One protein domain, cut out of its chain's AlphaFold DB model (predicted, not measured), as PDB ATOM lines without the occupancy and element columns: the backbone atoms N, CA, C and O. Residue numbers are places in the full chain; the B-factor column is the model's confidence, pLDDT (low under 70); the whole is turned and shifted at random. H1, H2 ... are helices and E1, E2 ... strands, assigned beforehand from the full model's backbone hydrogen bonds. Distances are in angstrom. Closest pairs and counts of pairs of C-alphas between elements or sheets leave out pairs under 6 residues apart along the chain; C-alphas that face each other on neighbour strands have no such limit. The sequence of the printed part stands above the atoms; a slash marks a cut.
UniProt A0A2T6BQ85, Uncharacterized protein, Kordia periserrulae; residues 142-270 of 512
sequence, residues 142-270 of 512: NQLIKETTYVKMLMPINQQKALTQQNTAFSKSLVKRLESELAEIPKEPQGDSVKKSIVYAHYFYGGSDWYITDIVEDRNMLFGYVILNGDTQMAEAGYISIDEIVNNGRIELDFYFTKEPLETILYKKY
ATOM      1  N   ASN A 142      24.615 -32.480 -90.593       88.62
ATOM      2  CA  ASN A 142      24.657 -31.492 -91.677       88.62
ATOM      3  C   ASN A 142      25.377 -32.027 -92.925       88.62
ATOM      4  O   ASN A 142      24.897 -31.876 -94.041       88.62
ATOM      5  N   GLN A 143      26.534 -32.675 -92.740       88.38
ATOM      6  CA  GLN A 143      27.273 -33.275 -93.854       88.38
ATOM      7  C   GLN A 143      26.457 -34.375 -94.536       88.38
ATOM      8  O   GLN A 143      26.432 -34.421 -95.757       88.38
ATOM      9  N   LEU A 144      25.750 -35.208 -93.768       89.44
ATOM     10  CA  LEU A 144      24.879 -36.241 -94.331       89.44
ATOM     11  C   LEU A 144      23.721 -35.636 -95.132       89.44
ATOM     12  O   LEU A 144      23.520 -36.044 -96.265       89.44
ATOM     13  N   ILE A 145      23.013 -34.640 -94.589       90.69
ATOM     14  CA  ILE A 145      21.892 -33.986 -95.290       90.69
ATOM     15  C   ILE A 145      22.366 -33.310 -96.588       90.69
ATOM     16  O   ILE A 145      21.678 -33.343 -97.603       90.69
ATOM     17  N   LYS A 146      23.563 -32.715 -96.593       90.69
ATOM     18  CA  LYS A 146      24.127 -32.104 -97.806       90.69
ATOM     19  C   LYS A 146      24.479 -33.117 -98.897       90.69
ATOM     20  O   LYS A 146      24.493 -32.739-100.063       90.69
ATOM     21  N   GLU A 147      24.798 -34.349 -98.509       90.50
ATOM     22  CA  GLU A 147      25.157 -35.444 -99.417       90.50
ATOM     23  C   GLU A 147      23.939 -36.225 -99.928       90.50
ATOM     24  O   GLU A 147      24.046 -36.903-100.944       90.50
ATOM     25  N   THR A 148      22.798 -36.146 -99.238       92.38
ATOM     26  CA  THR A 148      21.537 -36.770 -99.659       92.38
ATOM     27  C   THR A 148      20.823 -35.957-100.734       92.38
ATOM     28  O   THR A 148      20.839 -34.725-100.694       92.38
ATOM     29  N   THR A 149      20.149 -36.640-101.656       92.94
ATOM     30  CA  THR A 149      19.397 -36.010-102.744       92.94
ATOM     31  C   THR A 149      17.968 -35.725-102.304       92.94
ATOM     32  O   THR A 149      17.541 -34.570-102.298       92.94
ATOM     33  N   TYR A 150      17.237 -36.756-101.878       93.56
ATOM     34  CA  TYR A 150      15.798 -36.657-101.630       93.56
ATOM     35  C   TYR A 150      15.482 -35.965-100.311       93.56
ATOM     36  O   TYR A 150      14.619 -35.098-100.272       93.56
ATOM     37  N   VAL A 151      16.223 -36.254 -99.242       94.62
ATOM     38  CA  VAL A 151      16.068 -35.558 -97.956       94.62
ATOM     39  C   VAL A 151      16.340 -34.066 -98.116       94.62
ATOM     40  O   VAL A 151      15.591 -33.248 -97.595       94.62
ATOM     41  N   LYS A 152      17.378 -33.691 -98.867       93.88
ATOM     42  CA  LYS A 152      17.687 -32.281 -99.124       93.88
ATOM     43  C   LYS A 152      16.582 -31.595 -99.930       93.88
ATOM     44  O   LYS A 152      16.270 -30.444 -99.643       93.88
ATOM     45  N   MET A 153      16.040 -32.296-100.924       92.94
ATOM     46  CA  MET A 153      15.038 -31.780-101.853       92.94
ATOM     47  C   MET A 153      13.628 -31.723-101.258       92.94
ATOM     48  O   MET A 153      12.899 -30.799-101.581       92.94
ATOM     49  N   LEU A 154      13.238 -32.689-100.422       95.50
ATOM     50  CA  LEU A 154      11.843 -32.918-100.028       95.50
ATOM     51  C   LEU A 154      11.564 -32.693 -98.537       95.50
ATOM     52  O   LEU A 154      10.402 -32.553 -98.160       95.50
ATOM     53  N   MET A 155      12.581 -32.669 -97.669       96.44
ATOM     54  CA  MET A 155      12.376 -32.419 -96.238       96.44
ATOM     55  C   MET A 155      12.311 -30.908 -95.953       96.44
ATOM     56  O   MET A 155      13.254 -30.201 -96.310       96.44
ATOM     57  N   PRO A 156      11.285 -30.400 -95.251       97.31
ATOM     58  CA  PRO A 156      11.174 -28.989 -94.888       97.31
ATOM     59  C   PRO A 156      12.392 -28.437 -94.138       97.31
ATOM     60  O   PRO A 156      12.959 -29.089 -93.252       97.31
ATOM     61  N   ILE A 157      12.813 -27.211 -94.478       95.00
ATOM     62  CA  ILE A 157      14.073 -26.614 -93.990       95.00
ATOM     63  C   ILE A 157      14.122 -26.509 -92.459       95.00
ATOM     64  O   ILE A 157      15.181 -26.709 -91.855       95.00
ATOM     65  N   ASN A 158      13.000 -26.192 -91.815       94.38
ATOM     66  CA  ASN A 158      12.860 -26.160 -90.356       94.38
ATOM     67  C   ASN A 158      13.260 -27.505 -89.726       94.38
ATOM     68  O   ASN A 158      14.047 -27.528 -88.776       94.38
ATOM     69  N   GLN A 159      12.819 -28.621 -90.307       95.56
ATOM     70  CA  GLN A 159      13.171 -29.959 -89.835       95.56
ATOM     71  C   GLN A 159      14.637 -30.318 -90.145       95.56
ATOM     72  O   GLN A 159      15.322 -30.883 -89.288       95.56
ATOM     73  N   GLN A 160      15.181 -29.912 -91.304       94.62
ATOM     74  CA  GLN A 160      16.617 -30.080 -91.606       94.62
ATOM     75  C   GLN A 160      17.512 -29.366 -90.583       94.62
ATOM     76  O   GLN A 160      18.513 -29.924 -90.111       94.62
ATOM     77  N   LYS A 161      17.141 -28.135 -90.208       94.06
ATOM     78  CA  LYS A 161      17.838 -27.343 -89.186       94.06
ATOM     79  C   LYS A 161      17.758 -28.016 -87.819       94.06
ATOM     80  O   LYS A 161      18.796 -28.163 -87.175       94.06
ATOM     81  N   ALA A 162      16.579 -28.489 -87.415       93.19
ATOM     82  CA  ALA A 162      16.388 -29.179 -86.140       93.19
ATOM     83  C   ALA A 162      17.269 -30.439 -86.025       93.19
ATOM     84  O   ALA A 162      17.996 -30.610 -85.044       93.19
ATOM     85  N   LEU A 163      17.295 -31.286 -87.062       92.56
ATOM     86  CA  LEU A 163      18.140 -32.486 -87.085       92.56
ATOM     87  C   LEU A 163      19.635 -32.146 -87.088       92.56
ATOM     88  O   LEU A 163      20.439 -32.819 -86.434       92.56
ATOM     89  N   THR A 164      20.013 -31.082 -87.796       91.50
ATOM     90  CA  THR A 164      21.393 -30.590 -87.836       91.50
ATOM     91  C   THR A 164      21.865 -30.090 -86.473       91.50
ATOM     92  O   THR A 164      22.993 -30.397 -86.087       91.50
ATOM     93  N   GLN A 165      21.019 -29.364 -85.739       90.19
ATOM     94  CA  GLN A 165      21.330 -28.850 -84.402       90.19
ATOM     95  C   GLN A 165      21.472 -29.976 -83.375       90.19
ATOM     96  O   GLN A 165      22.416 -29.971 -82.591       90.19
ATOM     97  N   GLN A 166      20.586 -30.977 -83.414       87.44
ATOM     98  CA  GLN A 166      20.671 -32.134 -82.518       87.44
ATOM     99  C   GLN A 166      21.938 -32.967 -82.760       87.44
ATOM    100  O   GLN A 166      22.573 -33.436 -81.819       87.44
ATOM    101  N   ASN A 167      22.298 -33.179 -84.030       85.88
ATOM    102  CA  ASN A 167      23.491 -33.907 -84.466       85.88
ATOM    103  C   ASN A 167      23.738 -35.268 -83.768       85.88
ATOM    104  O   ASN A 167      24.885 -35.689 -83.572       85.88
ATOM    105  N   THR A 168      22.676 -35.982 -83.396       87.19
ATOM    106  CA  THR A 168      22.780 -37.233 -82.630       87.19
ATOM    107  C   THR A 168      22.972 -38.453 -83.533       87.19
ATOM    108  O   THR A 168      22.765 -38.399 -84.745       87.19
ATOM    109  N   ALA A 169      23.344 -39.601 -82.955       81.62
ATOM    110  CA  ALA A 169      23.357 -40.869 -83.692       81.62
ATOM    111  C   ALA A 169      21.971 -41.214 -84.269       81.62
ATOM    112  O   ALA A 169      21.889 -41.715 -85.390       81.62
ATOM    113  N   PHE A 170      20.907 -40.876 -83.533       86.62
ATOM    114  CA  PHE A 170      19.528 -41.024 -83.981       86.62
ATOM    115  C   PHE A 170      19.244 -40.161 -85.215       86.62
ATOM    116  O   PHE A 170      18.850 -40.709 -86.241       86.62
ATOM    117  N   SER A 171      19.554 -38.858 -85.175       88.06
ATOM    118  CA  SER A 171      19.362 -37.939 -86.310       88.06
ATOM    119  C   SER A 171      20.076 -38.447 -87.569       88.06
ATOM    120  O   SER A 171      19.514 -38.438 -88.658       88.06
ATOM    121  N   LYS A 172      21.291 -38.991 -87.420       88.06
ATOM    122  CA  LYS A 172      22.048 -39.587 -88.534       88.06
ATOM    123  C   LYS A 172      21.392 -40.850 -89.092       88.06
ATOM    124  O   LYS A 172      21.405 -41.050 -90.303       88.06
ATOM    125  N   SER A 173      20.866 -41.721 -88.229       89.50
ATOM    126  CA  SER A 173      20.142 -42.922 -88.669       89.50
ATOM    127  C   SER A 173      18.816 -42.579 -89.345       89.50
ATOM    128  O   SER A 173      18.471 -43.195 -90.348       89.50
ATOM    129  N   LEU A 174      18.133 -41.545 -88.852       92.44
ATOM    130  CA  LEU A 174      16.874 -41.060 -89.394       92.44
ATOM    131  C   LEU A 174      17.060 -40.489 -90.800       92.44
ATOM    132  O   LEU A 174      16.353 -40.911 -91.702       92.44
ATOM    133  N   VAL A 175      18.062 -39.625 -91.011       93.88
ATOM    134  CA  VAL A 175      18.388 -39.079 -92.344       93.88
ATOM    135  C   VAL A 175      18.650 -40.198 -93.355       93.88
ATOM    136  O   VAL A 175      18.133 -40.156 -94.463       93.88
ATOM    137  N   LYS A 176      19.403 -41.236 -92.969       93.25
ATOM    138  CA  LYS A 176      19.666 -42.382 -93.857       93.25
ATOM    139  C   LYS A 176      18.405 -43.174 -94.198       93.25
ATOM    140  O   LYS A 176      18.267 -43.613 -95.333       93.25
ATOM    141  N   ARG A 177      17.521 -43.382 -93.217       94.88
ATOM    142  CA  ARG A 177      16.248 -44.082 -93.425       94.88
ATOM    143  C   ARG A 177      15.334 -43.280 -94.353       94.88
ATOM    144  O   ARG A 177      14.878 -43.827 -95.346       94.88
ATOM    145  N   LEU A 178      15.141 -41.993 -94.059       95.31
ATOM    146  CA  LEU A 178      14.293 -41.101 -94.852       95.31
ATOM    147  C   LEU A 178      14.788 -40.974 -96.293       95.31
ATOM    148  O   LEU A 178      13.973 -40.978 -97.204       95.31
ATOM    149  N   GLU A 179      16.104 -40.924 -96.521       95.44
ATOM    150  CA  GLU A 179      16.647 -40.902 -97.886       95.44
ATOM    151  C   GLU A 179      16.213 -42.127 -98.692       95.44
ATOM    152  O   GLU A 179      15.785 -41.987 -99.832       95.44
ATOM    153  N   SER A 180      16.271 -43.317 -98.088       94.06
ATOM    154  CA  SER A 180      15.809 -44.544 -98.741       94.06
ATOM    155  C   SER A 180      14.298 -44.530 -98.972       94.06
ATOM    156  O   SER A 180      13.844 -44.918-100.041       94.06
ATOM    157  N   GLU A 181      13.516 -44.085 -97.988       94.06
ATOM    158  CA  GLU A 181      12.050 -44.088 -98.070       94.06
ATOM    159  C   GLU A 181      11.520 -43.103 -99.119       94.06
ATOM    160  O   GLU A 181      10.590 -43.447 -99.855       94.06
ATOM    161  N   LEU A 182      12.122 -41.912 -99.204       95.31
ATOM    162  CA  LEU A 182      11.771 -40.865-100.166       95.31
ATOM    163  C   LEU A 182      12.271 -41.183-101.582       95.31
ATOM    164  O   LEU A 182      11.608 -40.820-102.548       95.31
ATOM    165  N   ALA A 183      13.389 -41.901-101.726       94.56
ATOM    166  CA  ALA A 183      13.874 -42.357-103.032       94.56
ATOM    167  C   ALA A 183      12.927 -43.361-103.716       94.56
ATOM    168  O   ALA A 183      12.993 -43.549-104.927       94.56
ATOM    169  N   GLU A 184      12.048 -44.013-102.950       95.38
ATOM    170  CA  GLU A 184      11.043 -44.937-103.478       95.38
ATOM    171  C   GLU A 184       9.803 -44.228-104.049       95.38
ATOM    172  O   GLU A 184       8.937 -44.910-104.595       95.38
ATOM    173  N   ILE A 185       9.682 -42.899-103.917       94.94
ATOM    174  CA  ILE A 185       8.570 -42.147-104.514       94.94
ATOM    175  C   ILE A 185       8.614 -42.339-106.045       94.94
ATOM    176  O   ILE A 185       9.633 -42.026-106.669       94.94
ATOM    177  N   PRO A 186       7.535 -42.845-106.673       94.31
ATOM    178  CA  PRO A 186       7.471 -43.036-108.116       94.31
ATOM    179  C   PRO A 186       7.658 -41.728-108.882       94.31
ATOM    180  O   PRO A 186       7.147 -40.689-108.476       94.31
ATOM    181  N   LYS A 187       8.345 -41.804-110.025       91.81
ATOM    182  CA  LYS A 187       8.520 -40.672-110.954       91.81
ATOM    183  C   LYS A 187       7.432 -40.592-112.026       91.81
ATOM    184  O   LYS A 187       7.350 -39.628-112.777       91.81
ATOM    185  N   GLU A 188       6.634 -41.649-112.122       86.38
ATOM    186  CA  GLU A 188       5.541 -41.784-113.072       86.38
ATOM    187  C   GLU A 188       4.222 -41.991-112.315       86.38
ATOM    188  O   GLU A 188       4.222 -42.604-111.236       86.38
ATOM    189  N   PRO A 189       3.090 -41.532-112.875       85.88
ATOM    190  CA  PRO A 189       1.782 -41.727-112.267       85.88
ATOM    191  C   PRO A 189       1.461 -43.209-112.043       85.88
ATOM    192  O   PRO A 189       1.609 -44.045-112.932       85.88
ATOM    193  N   GLN A 190       0.921 -43.537-110.868       83.19
ATOM    194  CA  GLN A 190       0.611 -44.921-110.471       83.19
ATOM    195  C   GLN A 190      -0.678 -45.500-111.108       83.19
ATOM    196  O   GLN A 190      -1.134 -46.578-110.718       83.19
ATOM    197  N   GLY A 191      -1.283 -44.797-112.073       77.56
ATOM    198  CA  GLY A 191      -2.474 -45.216-112.823       77.56
ATOM    199  C   GLY A 191      -3.622 -44.201-112.799       77.56
ATOM    200  O   GLY A 191      -3.485 -43.083-112.313       77.56
ATOM    201  N   ASP A 192      -4.790 -44.613-113.298       71.50
ATOM    202  CA  ASP A 192      -5.910 -43.701-113.600       71.50
ATOM    203  C   ASP A 192      -6.652 -43.135-112.370       71.50
ATOM    204  O   ASP A 192      -7.553 -42.306-112.510       71.50
ATOM    205  N   SER A 193      -6.365 -43.612-111.152       83.88
ATOM    206  CA  SER A 193      -7.134 -43.247-109.956       83.88
ATOM    207  C   SER A 193      -6.254 -42.963-108.745       83.88
ATOM    208  O   SER A 193      -5.801 -43.883-108.068       83.88
ATOM    209  N   VAL A 194      -6.150 -41.679-108.392       85.75
ATOM    210  CA  VAL A 194      -5.384 -41.176-107.234       85.75
ATOM    211  C   VAL A 194      -5.806 -41.833-105.915       85.75
ATOM    212  O   VAL A 194      -4.975 -42.116-105.062       85.75
ATOM    213  N   LYS A 195      -7.095 -42.173-105.760       85.81
ATOM    214  CA  LYS A 195      -7.611 -42.854-104.555       85.81
ATOM    215  C   LYS A 195      -6.993 -44.237-104.329       85.81
ATOM    216  O   LYS A 195      -6.913 -44.685-103.188       85.81
ATOM    217  N   LYS A 196      -6.585 -44.919-105.401       88.88
ATOM    218  CA  LYS A 196      -5.971 -46.254-105.341       88.88
ATOM    219  C   LYS A 196      -4.448 -46.201-105.290       88.88
ATOM    220  O   LYS A 196      -3.841 -47.224-104.979       88.88
ATOM    221  N   SER A 197      -3.856 -45.048-105.584       92.94
ATOM    222  CA  SER A 197      -2.414 -44.843-105.536       92.94
ATOM    223  C   SER A 197      -1.884 -45.017-104.116       92.94
ATOM    224  O   SER A 197      -2.547 -44.670-103.130       92.94
ATOM    225  N   ILE A 198      -0.678 -45.572-104.017       95.44
ATOM    226  CA  ILE A 198       0.048 -45.677-102.756       95.44
ATOM    227  C   ILE A 198       0.594 -44.291-102.430       95.44
ATOM    228  O   ILE A 198       1.232 -43.659-103.272       95.44
ATOM    229  N   VAL A 199       0.341 -43.827-101.210       96.75
ATOM    230  CA  VAL A 199       0.942 -42.600-100.693       96.75
ATOM    231  C   VAL A 199       2.318 -42.946-100.135       96.75
ATOM    232  O   VAL A 199       2.447 -43.870 -99.331       96.75
ATOM    233  N   TYR A 200       3.341 -42.216-100.570       96.81
ATOM    234  CA  TYR A 200       4.735 -42.449-100.189       96.81
ATOM    235  C   TYR A 200       5.247 -41.455 -99.150       96.81
ATOM    236  O   TYR A 200       6.096 -41.821 -98.340       96.81
ATOM    237  N   ALA A 201       4.725 -40.230 -99.152       97.12
ATOM    238  CA  ALA A 201       5.068 -39.200 -98.179       97.12
ATOM    239  C   ALA A 201       3.817 -38.432 -97.748       97.12
ATOM    240  O   ALA A 201       2.866 -38.282 -98.517       97.12
ATOM    241  N   HIS A 202       3.829 -37.936 -96.515       97.69
ATOM    242  CA  HIS A 202       2.757 -37.124 -95.953       97.69
ATOM    243  C   HIS A 202       3.344 -35.876 -95.307       97.69
ATOM    244  O   HIS A 202       4.276 -35.962 -94.507       97.69
ATOM    245  N   TYR A 203       2.791 -34.725 -95.673       98.06
ATOM    246  CA  TYR A 203       3.095 -33.444 -95.053       98.06
ATOM    247  C   TYR A 203       1.859 -32.907 -94.350       98.06
ATOM    248  O   TYR A 203       0.734 -33.159 -94.789       98.06
ATOM    249  N   PHE A 204       2.052 -32.136 -93.284       97.00
ATOM    250  CA  PHE A 204       0.941 -31.575 -92.524       97.00
ATOM    251  C   PHE A 204       1.265 -30.206 -91.922       97.00
ATOM    252  O   PHE A 204       2.416 -29.887 -91.622       97.00
ATOM    253  N   TYR A 205       0.222 -29.390 -91.747       96.50
ATOM    254  CA  TYR A 205       0.265 -28.125 -91.011       96.50
ATOM    255  C   TYR A 205      -1.147 -27.607 -90.717       96.50
ATOM    256  O   TYR A 205      -1.960 -27.488 -91.627       96.50
ATOM    257  N   GLY A 206      -1.444 -27.253 -89.462       90.69
ATOM    258  CA  GLY A 206      -2.665 -26.505 -89.118       90.69
ATOM    259  C   GLY A 206      -3.983 -27.167 -89.548       90.69
ATOM    260  O   GLY A 206      -4.900 -26.476 -89.972       90.69
ATOM    261  N   GLY A 207      -4.071 -28.502 -89.493       91.06
ATOM    262  CA  GLY A 207      -5.235 -29.261 -89.979       91.06
ATOM    263  C   GLY A 207      -5.250 -29.509 -91.491       91.06
ATOM    264  O   GLY A 207      -6.166 -30.152 -91.990       91.06
ATOM    265  N   SER A 208      -4.240 -29.031 -92.215       95.38
ATOM    266  CA  SER A 208      -4.020 -29.351 -93.622       95.38
ATOM    267  C   SER A 208      -3.106 -30.566 -93.771       95.38
ATOM    268  O   SER A 208      -2.158 -30.727 -92.998       95.38
ATOM    269  N   ASP A 209      -3.385 -31.395 -94.772       97.06
ATOM    270  CA  ASP A 209      -2.657 -32.613 -95.115       97.06
ATOM    271  C   ASP A 209      -2.327 -32.639 -96.610       97.06
ATOM    272  O   ASP A 209      -3.207 -32.419 -97.443       97.06
ATOM    273  N   TRP A 210      -1.095 -33.014 -96.952       97.25
ATOM    274  CA  TRP A 210      -0.665 -33.293 -98.320       97.25
ATOM    275  C   TRP A 210      -0.162 -34.733 -98.400       97.25
ATOM    276  O   TRP A 210       0.854 -35.082 -97.800       97.25
ATOM    277  N   TYR A 211      -0.879 -35.579 -99.134       97.38
ATOM    278  CA  TYR A 211      -0.547 -36.986 -99.354       97.38
ATOM    279  C   TYR A 211       0.087 -37.156-100.732       97.38
ATOM    280  O   TYR A 211      -0.597 -37.033-101.745       97.38
ATOM    281  N   ILE A 212       1.383 -37.447-100.779       97.06
ATOM    282  CA  ILE A 212       2.163 -37.481-102.017       97.06
ATOM    283  C   ILE A 212       2.190 -38.882-102.610       97.06
ATOM    284  O   ILE A 212       2.542 -39.850-101.928       97.06
ATOM    285  N   THR A 213       1.845 -38.984-103.891       96.25
ATOM    286  CA  THR A 213       1.838 -40.245-104.639       96.25
ATOM    287  C   THR A 213       3.034 -40.368-105.566       96.25
ATOM    288  O   THR A 213       3.573 -41.463-105.688       96.25
ATOM    289  N   ASP A 214       3.470 -39.282-106.198       94.69
ATOM    290  CA  ASP A 214       4.549 -39.307-107.184       94.69
ATOM    291  C   ASP A 214       5.268 -37.954-107.287       94.69
ATOM    292  O   ASP A 214       4.797 -36.930-106.780       94.69
ATOM    293  N   ILE A 215       6.455 -37.981-107.892       93.44
ATOM    294  CA  ILE A 215       7.311 -36.820-108.134       93.44
ATOM    295  C   ILE A 215       7.499 -36.602-109.633       93.44
ATOM    296  O   ILE A 215       7.907 -37.495-110.369       93.44
ATOM    297  N   VAL A 216       7.258 -35.376-110.076       87.25
ATOM    298  CA  VAL A 216       7.451 -34.934-111.457       87.25
ATOM    299  C   VAL A 216       8.758 -34.150-111.513       87.25
ATOM    300  O   VAL A 216       8.785 -32.924-111.365       87.25
ATOM    301  N   GLU A 217       9.866 -34.893-111.624       75.00
ATOM    302  CA  GLU A 217      11.235 -34.360-111.522       75.00
ATOM    303  C   GLU A 217      11.533 -33.292-112.589       75.00
ATOM    304  O   GLU A 217      12.199 -32.305-112.285       75.00
ATOM    305  N   ASP A 218      10.994 -33.430-113.806       76.06
ATOM    306  CA  ASP A 218      11.166 -32.473-114.912       76.06
ATOM    307  C   ASP A 218      10.542 -31.102-114.622       76.06
ATOM    308  O   ASP A 218      10.971 -30.093-115.182       76.06
ATOM    309  N   ARG A 219       9.552 -31.046-113.724       73.62
ATOM    310  CA  ARG A 219       8.856 -29.806-113.348       73.62
ATOM    311  C   ARG A 219       9.111 -29.368-111.915       73.62
ATOM    312  O   ARG A 219       8.556 -28.356-111.502       73.62
ATOM    313  N   ASN A 220       9.934 -30.101-111.165       86.06
ATOM    314  CA  ASN A 220      10.173 -29.857-109.742       86.06
ATOM    315  C   ASN A 220       8.861 -29.767-108.925       86.06
ATOM    316  O   ASN A 220       8.702 -28.911-108.051       86.06
ATOM    317  N   MET A 221       7.900 -30.640-109.243       92.81
ATOM    318  CA  MET A 221       6.588 -30.700-108.594       92.81
ATOM    319  C   MET A 221       6.331 -32.083-108.007       92.81
ATOM    320  O   MET A 221       6.827 -33.094-108.496       92.81
ATOM    321  N   LEU A 222       5.503 -32.122-106.973       94.88
ATOM    322  CA  LEU A 222       4.899 -33.340-106.450       94.88
ATOM    323  C   LEU A 222       3.496 -33.472-107.026       94.88
ATOM    324  O   LEU A 222       2.850 -32.470-107.322       94.88
ATOM    325  N   PHE A 223       3.002 -34.694-107.135       95.19
ATOM    326  CA  PHE A 223       1.587 -34.948-107.358       95.19
ATOM    327  C   PHE A 223       1.020 -35.692-106.153       95.19
ATOM    328  O   PHE A 223       1.660 -36.571-105.563       95.19
ATOM    329  N   GLY A 224      -0.180 -35.301-105.743       94.88
ATOM    330  CA  GLY A 224      -0.776 -35.844-104.537       94.88
ATOM    331  C   GLY A 224      -2.190 -35.361-104.288       94.88
ATOM    332  O   GLY A 224      -2.810 -34.718-105.132       94.88
ATOM    333  N   TYR A 225      -2.699 -35.697-103.109       96.44
ATOM    334  CA  TYR A 225      -4.023 -35.324-102.630       96.44
ATOM    335  C   TYR A 225      -3.910 -34.366-101.450       96.44
ATOM    336  O   TYR A 225      -3.188 -34.651-100.493       96.44
ATOM    337  N   VAL A 226      -4.630 -33.251-101.514       96.06
ATOM    338  CA  VAL A 226      -4.531 -32.157-100.549       96.06
ATOM    339  C   VAL A 226      -5.860 -31.963 -99.840       96.06
ATOM    340  O   VAL A 226      -6.913 -31.886-100.467       96.06
ATOM    341  N   ILE A 227      -5.798 -31.856 -98.518       95.81
ATOM    342  CA  ILE A 227      -6.907 -31.443 -97.660       95.81
ATOM    343  C   ILE A 227      -6.444 -30.176 -96.959       95.81
ATOM    344  O   ILE A 227      -5.455 -30.216 -96.237       95.81
ATOM    345  N   LEU A 228      -7.134 -29.057 -97.155       94.12
ATOM    346  CA  LEU A 228      -6.781 -27.795 -96.504       94.12
ATOM    347  C   LEU A 228      -7.726 -27.533 -95.337       94.12
ATOM    348  O   LEU A 228      -8.937 -27.658 -95.485       94.12
ATOM    349  N   ASN A 229      -7.179 -27.163 -94.178       92.56
ATOM    350  CA  ASN A 229      -7.940 -26.828 -92.965       92.56
ATOM    351  C   ASN A 229      -8.975 -27.896 -92.548       92.56
ATOM    352  O   ASN A 229     -10.023 -27.573 -91.993       92.56
ATOM    353  N   GLY A 230      -8.709 -29.171 -92.841       89.81
ATOM    354  CA  GLY A 230      -9.635 -30.276 -92.593       89.81
ATOM    355  C   GLY A 230     -10.879 -30.292 -93.493       89.81
ATOM    356  O   GLY A 230     -11.771 -31.113 -93.268       89.81
ATOM    357  N   ASP A 231     -10.962 -29.428 -94.509       91.12
ATOM    358  CA  ASP A 231     -12.076 -29.395 -95.455       91.12
ATOM    359  C   ASP A 231     -11.966 -30.554 -96.451       91.12
ATOM    360  O   ASP A 231     -11.293 -30.501 -97.481       91.12
ATOM    361  N   THR A 232     -12.656 -31.638 -96.116       90.75
ATOM    362  CA  THR A 232     -12.737 -32.836 -96.953       90.75
ATOM    363  C   THR A 232     -13.631 -32.660 -98.182       90.75
ATOM    364  O   THR A 232     -13.526 -33.464 -99.104       90.75
ATOM    365  N   GLN A 233     -14.483 -31.625 -98.239       87.06
ATOM    366  CA  GLN A 233     -15.361 -31.369 -99.387       87.06
ATOM    367  C   GLN A 233     -14.619 -30.737-100.554       87.06
ATOM    368  O   GLN A 233     -14.883 -31.085-101.705       87.06
ATOM    369  N   MET A 234     -13.685 -29.846-100.236       89.31
ATOM    370  CA  MET A 234     -12.852 -29.140-101.208       89.31
ATOM    371  C   MET A 234     -11.494 -29.815-101.429       89.31
ATOM    372  O   MET A 234     -10.630 -29.266-102.105       89.31
ATOM    373  N   ALA A 235     -11.299 -31.010-100.871       93.50
ATOM    374  CA  ALA A 235     -10.064 -31.760-101.014       93.50
ATOM    375  C   ALA A 235      -9.883 -32.298-102.441       93.50
ATOM    376  O   ALA A 235     -10.741 -33.015-102.972       93.50
ATOM    377  N   GLU A 236      -8.732 -32.016-103.045       93.06
ATOM    378  CA  GLU A 236      -8.460 -32.296-104.455       93.06
ATOM    379  C   GLU A 236      -7.112 -32.982-104.685       93.06
ATOM    380  O   GLU A 236      -6.212 -32.946-103.846       93.06
ATOM    381  N   ALA A 237      -6.995 -33.648-105.836       93.94
ATOM    382  CA  ALA A 237      -5.725 -34.168-106.319       93.94
ATOM    383  C   ALA A 237      -5.115 -33.176-107.307       93.94
ATOM    384  O   ALA A 237      -5.807 -32.725-108.221       93.94
ATOM    385  N   GLY A 238      -3.830 -32.881-107.166       92.12
ATOM    386  CA  GLY A 238      -3.177 -31.890-108.004       92.12
ATOM    387  C   GLY A 238      -1.667 -31.873-107.856       92.12
ATOM    388  O   GLY A 238      -1.081 -32.619-107.067       92.12
ATOM    389  N   TYR A 239      -1.053 -31.003-108.653       93.88
ATOM    390  CA  TYR A 239       0.369 -30.713-108.558       93.88
ATOM    391  C   TYR A 239       0.636 -29.749-107.405       93.88
ATOM    392  O   TYR A 239      -0.100 -28.786-107.207       93.88
ATOM    393  N   ILE A 240       1.700 -30.019-106.659       94.81
ATOM    394  CA  ILE A 240       2.118 -29.278-105.473       94.81
ATOM    395  C   ILE A 240       3.569 -28.857-105.691       94.81
ATOM    396  O   ILE A 240       4.420 -29.685-106.029       94.81
ATOM    397  N   SER A 241       3.870 -27.576-105.496       93.88
ATOM    398  CA  SER A 241       5.240 -27.079-105.612       93.88
ATOM    399  C   SER A 241       6.105 -27.621-104.471       93.88
ATOM    400  O   SER A 241       5.758 -27.486-103.297       93.88
ATOM    401  N   ILE A 242       7.264 -28.209-104.802       94.38
ATOM    402  CA  ILE A 242       8.241 -28.645-103.790       94.38
ATOM    403  C   ILE A 242       8.709 -27.444-102.960       94.38
ATOM    404  O   ILE A 242       8.851 -27.548-101.742       94.38
ATOM    405  N   ASP A 243       8.895 -26.291-103.605       93.12
ATOM    406  CA  ASP A 243       9.331 -25.057-102.952       93.12
ATOM    407  C   ASP A 243       8.323 -24.590-101.891       93.12
ATOM    408  O   ASP A 243       8.702 -24.300-100.755       93.12
ATOM    409  N   GLU A 244       7.026 -24.633-102.209       91.12
ATOM    410  CA  GLU A 244       5.957 -24.247-101.281       91.12
ATOM    411  C   GLU A 244       5.869 -25.169-100.064       91.12
ATOM    412  O   GLU A 244       5.494 -24.723 -98.986       91.12
ATOM    413  N   ILE A 245       6.228 -26.443-100.198       93.81
ATOM    414  CA  ILE A 245       6.239 -27.375 -99.068       93.81
ATOM    415  C   ILE A 245       7.513 -27.207 -98.233       93.81
ATOM    416  O   ILE A 245       7.461 -27.165 -97.002       93.81
ATOM    417  N   VAL A 246       8.669 -27.084 -98.885       94.62
ATOM    418  CA  VAL A 246       9.976 -27.148 -98.219       94.62
ATOM    419  C   VAL A 246      10.397 -25.809 -97.610       94.62
ATOM    420  O   VAL A 246      10.992 -25.792 -96.523       94.62
ATOM    421  N   ASN A 247      10.061 -24.692 -98.265       93.44
ATOM    422  CA  ASN A 247      10.497 -23.343 -97.888       93.44
ATOM    423  C   ASN A 247       9.447 -22.527 -97.122       93.44
ATOM    424  O   ASN A 247       9.769 -21.452 -96.616       93.44
ATOM    425  N   ASN A 248       8.226 -23.039 -96.940       91.62
ATOM    426  CA  ASN A 248       7.173 -22.353 -96.180       91.62
ATOM    427  C   ASN A 248       7.529 -22.128 -94.699       91.62
ATOM    428  O   ASN A 248       7.095 -21.153 -94.087       91.62
ATOM    429  N   GLY A 249       8.342 -23.015 -94.118       88.00
ATOM    430  CA  GLY A 249       8.852 -22.892 -92.749       88.00
ATOM    431  C   GLY A 249       7.872 -23.311 -91.649       88.00
ATOM    432  O   GLY A 249       8.260 -23.313 -90.481       88.00
ATOM    433  N   ARG A 250       6.634 -23.683 -92.003       92.75
ATOM    434  CA  ARG A 250       5.622 -24.196 -91.065       92.75
ATOM    435  C   ARG A 250       5.147 -25.614 -91.375       92.75
ATOM    436  O   ARG A 250       4.702 -26.305 -90.467       92.75
ATOM    437  N   ILE A 251       5.237 -26.026 -92.637       96.00
ATOM    438  CA  ILE A 251       4.869 -27.370 -93.082       96.00
ATOM    439  C   ILE A 251       5.923 -28.373 -92.611       96.00
ATOM    440  O   ILE A 251       7.122 -28.091 -92.631       96.00
ATOM    441  N   GLU A 252       5.467 -29.538 -92.164       96.94
ATOM    442  CA  GLU A 252       6.315 -30.607 -91.645       96.94
ATOM    443  C   GLU A 252       6.090 -31.904 -92.423       96.94
ATOM    444  O   GLU A 252       4.959 -32.235 -92.770       96.94
ATOM    445  N   LEU A 253       7.174 -32.637 -92.690       97.81
ATOM    446  CA  LEU A 253       7.141 -34.010 -93.192       97.81
ATOM    447  C   LEU A 253       6.918 -34.967 -92.014       97.81
ATOM    448  O   LEU A 253       7.635 -34.889 -91.009       97.81
ATOM    449  N   ASP A 254       5.975 -35.899 -92.143       97.25
ATOM    450  CA  ASP A 254       5.754 -36.953 -91.153       97.25
ATOM    451  C   ASP A 254       6.818 -38.058 -91.278       97.25
ATOM    452  O   ASP A 254       6.812 -38.880 -92.195       97.25
ATOM    453  N   PHE A 255       7.748 -38.097 -90.320       95.81
ATOM    454  CA  PHE A 255       8.843 -39.075 -90.278       95.81
ATOM    455  C   PHE A 255       8.414 -40.510 -89.948       95.81
ATOM    456  O   PHE A 255       9.237 -41.430 -90.047       95.81
ATOM    457  N   TYR A 256       7.177 -40.704 -89.494       93.81
ATOM    458  CA  TYR A 256       6.639 -41.999 -89.078       93.81
ATOM    459  C   TYR A 256       5.471 -42.452 -89.953       93.81
ATOM    460  O   TYR A 256       4.818 -43.450 -89.641       93.81
ATOM    461  N   PHE A 257       5.240 -41.755 -91.065       94.44
ATOM    462  CA  PHE A 257       4.222 -42.120 -92.027       94.44
ATOM    463  C   PHE A 257       4.495 -43.499 -92.640       94.44
ATOM    464  O   PHE A 257       5.598 -43.804 -93.098       94.44
ATOM    465  N   THR A 258       3.466 -44.346 -92.672       93.06
ATOM    466  CA  THR A 258       3.531 -45.678 -93.282       93.06
ATOM    467  C   THR A 258       2.817 -45.686 -94.621       93.06
ATOM    468  O   THR A 258       1.639 -45.334 -94.689       93.06
ATOM    469  N   LYS A 259       3.504 -46.166 -95.662       94.81
ATOM    470  CA  LYS A 259       2.966 -46.258 -97.025       94.81
ATOM    471  C   LYS A 259       1.681 -47.070 -97.050       94.81
ATOM    472  O   LYS A 259       1.650 -48.228 -96.634       94.81
ATOM    473  N   GLU A 260       0.623 -46.466 -97.568       94.19
ATOM    474  CA  GLU A 260      -0.698 -47.077 -97.618       94.19
ATOM    475  C   GLU A 260      -1.503 -46.466 -98.779       94.19
ATOM    476  O   GLU A 260      -1.235 -45.328 -99.177       94.19
ATOM    477  N   PRO A 261      -2.471 -47.191 -99.378       94.50
ATOM    478  CA  PRO A 261      -3.343 -46.606-100.388       94.50
ATOM    479  C   PRO A 261      -4.122 -45.411 -99.838       94.50
ATOM    480  O   PRO A 261      -4.689 -45.499 -98.741       94.50
ATOM    481  N   LEU A 262      -4.217 -44.337-100.627       94.19
ATOM    482  CA  LEU A 262      -4.865 -43.085-100.224       94.19
ATOM    483  C   LEU A 262      -6.273 -43.311 -99.652       94.19
ATOM    484  O   LEU A 262      -6.603 -42.798 -98.589       94.19
ATOM    485  N   GLU A 263      -7.092 -44.139-100.300       92.38
ATOM    486  CA  GLU A 263      -8.443 -44.461 -99.830       92.38
ATOM    487  C   GLU A 263      -8.467 -45.039 -98.404       92.38
ATOM    488  O   GLU A 263      -9.370 -44.734 -97.623       92.38
ATOM    489  N   THR A 264      -7.470 -45.847 -98.038       93.00
ATOM    490  CA  THR A 264      -7.414 -46.451 -96.700       93.00
ATOM    491  C   THR A 264      -7.036 -45.412 -95.646       93.00
ATOM    492  O   THR A 264      -7.611 -45.413 -94.558       93.00
ATOM    493  N   ILE A 265      -6.130 -44.494 -95.987       93.62
ATOM    494  CA  ILE A 265      -5.737 -43.370 -95.127       93.62
ATOM    495  C   ILE A 265      -6.935 -42.450 -94.885       93.62
ATOM    496  O   ILE A 265      -7.282 -42.157 -93.740       93.62
ATOM    497  N   LEU A 266      -7.616 -42.057 -95.963       93.44
ATOM    498  CA  LEU A 266      -8.788 -41.188 -95.910       93.44
ATOM    499  C   LEU A 266      -9.925 -41.811 -95.094       93.44
ATOM    500  O   LEU A 266     -10.527 -41.123 -94.275       93.44
ATOM    501  N   TYR A 267     -10.170 -43.117 -95.243       90.56
ATOM    502  CA  TYR A 267     -11.150 -43.835 -94.425       90.56
ATOM    503  C   TYR A 267     -10.791 -43.834 -92.935       90.56
ATOM    504  O   TYR A 267     -11.658 -43.622 -92.091       90.56
ATOM    505  N   LYS A 268      -9.521 -44.089 -92.593       91.31
ATOM    506  CA  LYS A 268      -9.074 -44.104 -91.193       91.31
ATOM    507  C   LYS A 268      -9.223 -42.734 -90.536       91.31
ATOM    508  O   LYS A 268      -9.580 -42.674 -89.365       91.31
ATOM    509  N   LYS A 269      -8.928 -41.659 -91.275       89.94
ATOM    510  CA  LYS A 269      -8.887 -40.295 -90.737       89.94
ATOM    511  C   LYS A 269     -10.243 -39.589 -90.764       89.94
ATOM    512  O   LYS A 269     -10.570 -38.889 -89.812       89.94
ATOM    513  N   TYR A 270     -11.046 -39.805 -91.805       89.31
ATOM    514  CA  TYR A 270     -12.361 -39.179 -91.968       89.31
ATOM    515  C   TYR A 270     -13.424 -40.226 -92.367       89.31
ATOM    516  O   TYR A 270     -13.922 -40.210 -93.499       89.31
TER     517      TYR A 270
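Overview. This is residues 142 to 270 of the 512 residues of an uncharacterized protein of Kordia periserrulae (UniProt A0A2T6BQ85). A twisted sheet of four antiparallel strands, E1 to E4, stands beside a loose cluster of four helices, H1 to H4, which makes the other end of the longest axis. The short helix H5 lies where the two parts meet, packing on H2 and on the sheet, and H6 only grazes the sheet far from the cluster, while residues 247 to 261 run past the edge strand E1 on the way to H6. The printed part has 129 residues with six named helices and four named strands, in the order H1 H2 H3 H4 E1 E2 E3 E4 H5 H6; the sheet's order is E1 E2 E3 E4 and the class is mixed, helices and strands. The whole is compact, with a radius of gyration of the C-alphas of 14.5 A and spans of 41 by 29 by 25 A.

Arrangement. H1, residues 142 to 147, and H2, residues 150 to 154, only just touch, and only at the corner by their link, with 3 pairs of C-alphas within 8 A, the closest those of Ile 145 and Lys 152 at 5.9 A. H3, residues 157 to 166, is close to H1 but not clearly touching, the closest C-alphas being those of Asn 142 and Thr 164 at 5.1 A. H4, residues 169 to 183, touches H2, with the C-alphas of Val 151 and Glu 179 closest at 5.4 A. With its residues 172 to 175 alone H4 only just touches H1, over 3 pairs of C-alphas within 8 A, the closest those of Ile 145 and Val 175 at 6.8 A; the two run the same way at a shallow tilt of 24 degrees. E1, residues 201 to 205, E2, residues 208 to 216, E3, residues 221 to 228, and E4, residues 231 to 241, make a meander, each strand the antiparallel neighbour of the one before, and each pair in turn is a hairpin. N 203 and O 210 of E1 and E2 are within hydrogen-bond range at 2.9 A, N 211 and O 225 of E2 and E3 at 2.8 A, and N 226 and O 236 of E3 and E4 at 2.8 A. H4 is only just on this sheet, with 5 pairs of C-alphas within 10 A, and only grazes it with residues 178 to 183. H5, residues 242 to 246, is on the sheet at a height of 5.3 A, over none of the strands. H5 touches H2, the hub, with the C-alphas of Leu 154 and Val 246 closest at 6.3 A. Residues 252 to 253 pair antiparallel with residues 203 to 204 of E1, and residues 260 to 261 with residues 198 to 199. H6, residues 262 to 269, touches no helix and only grazes the sheet with residues 262 to 266. In the six helices every O i to N i+4 pair is within hydrogen-bond range.

Along the chain. H1 begins at C-alpha 142, (24.657, -31.492, -91.677). From first to last C-alpha, H3 measures 14.3 A and H4 21.6 A. E1 begins at C-alpha 201, (5.068, -39.200, -98.179), and measures 14.0 A. E2 measures 21.9 A and bends by 73 degrees at residue 213; E3 measures 18.3 A and bends by 75 degrees at residue 224; E4 measures 20.2 A and bends by 88 degrees at residue 234. H6 measures 10.7 A and ends at C-alpha 269, (-8.887, -40.295, -90.737).

Size, cuts and confidence. The two C-alphas farthest apart are those of Gln 143 and Gln 233, 43.0 A. The printed part has no cut. The links from H4 to E1, 17 residues, and from H5 to H6, 15 residues, are long; the others are tight. The mean pLDDT of the printed part is 92.0, and no printed residue is under 70.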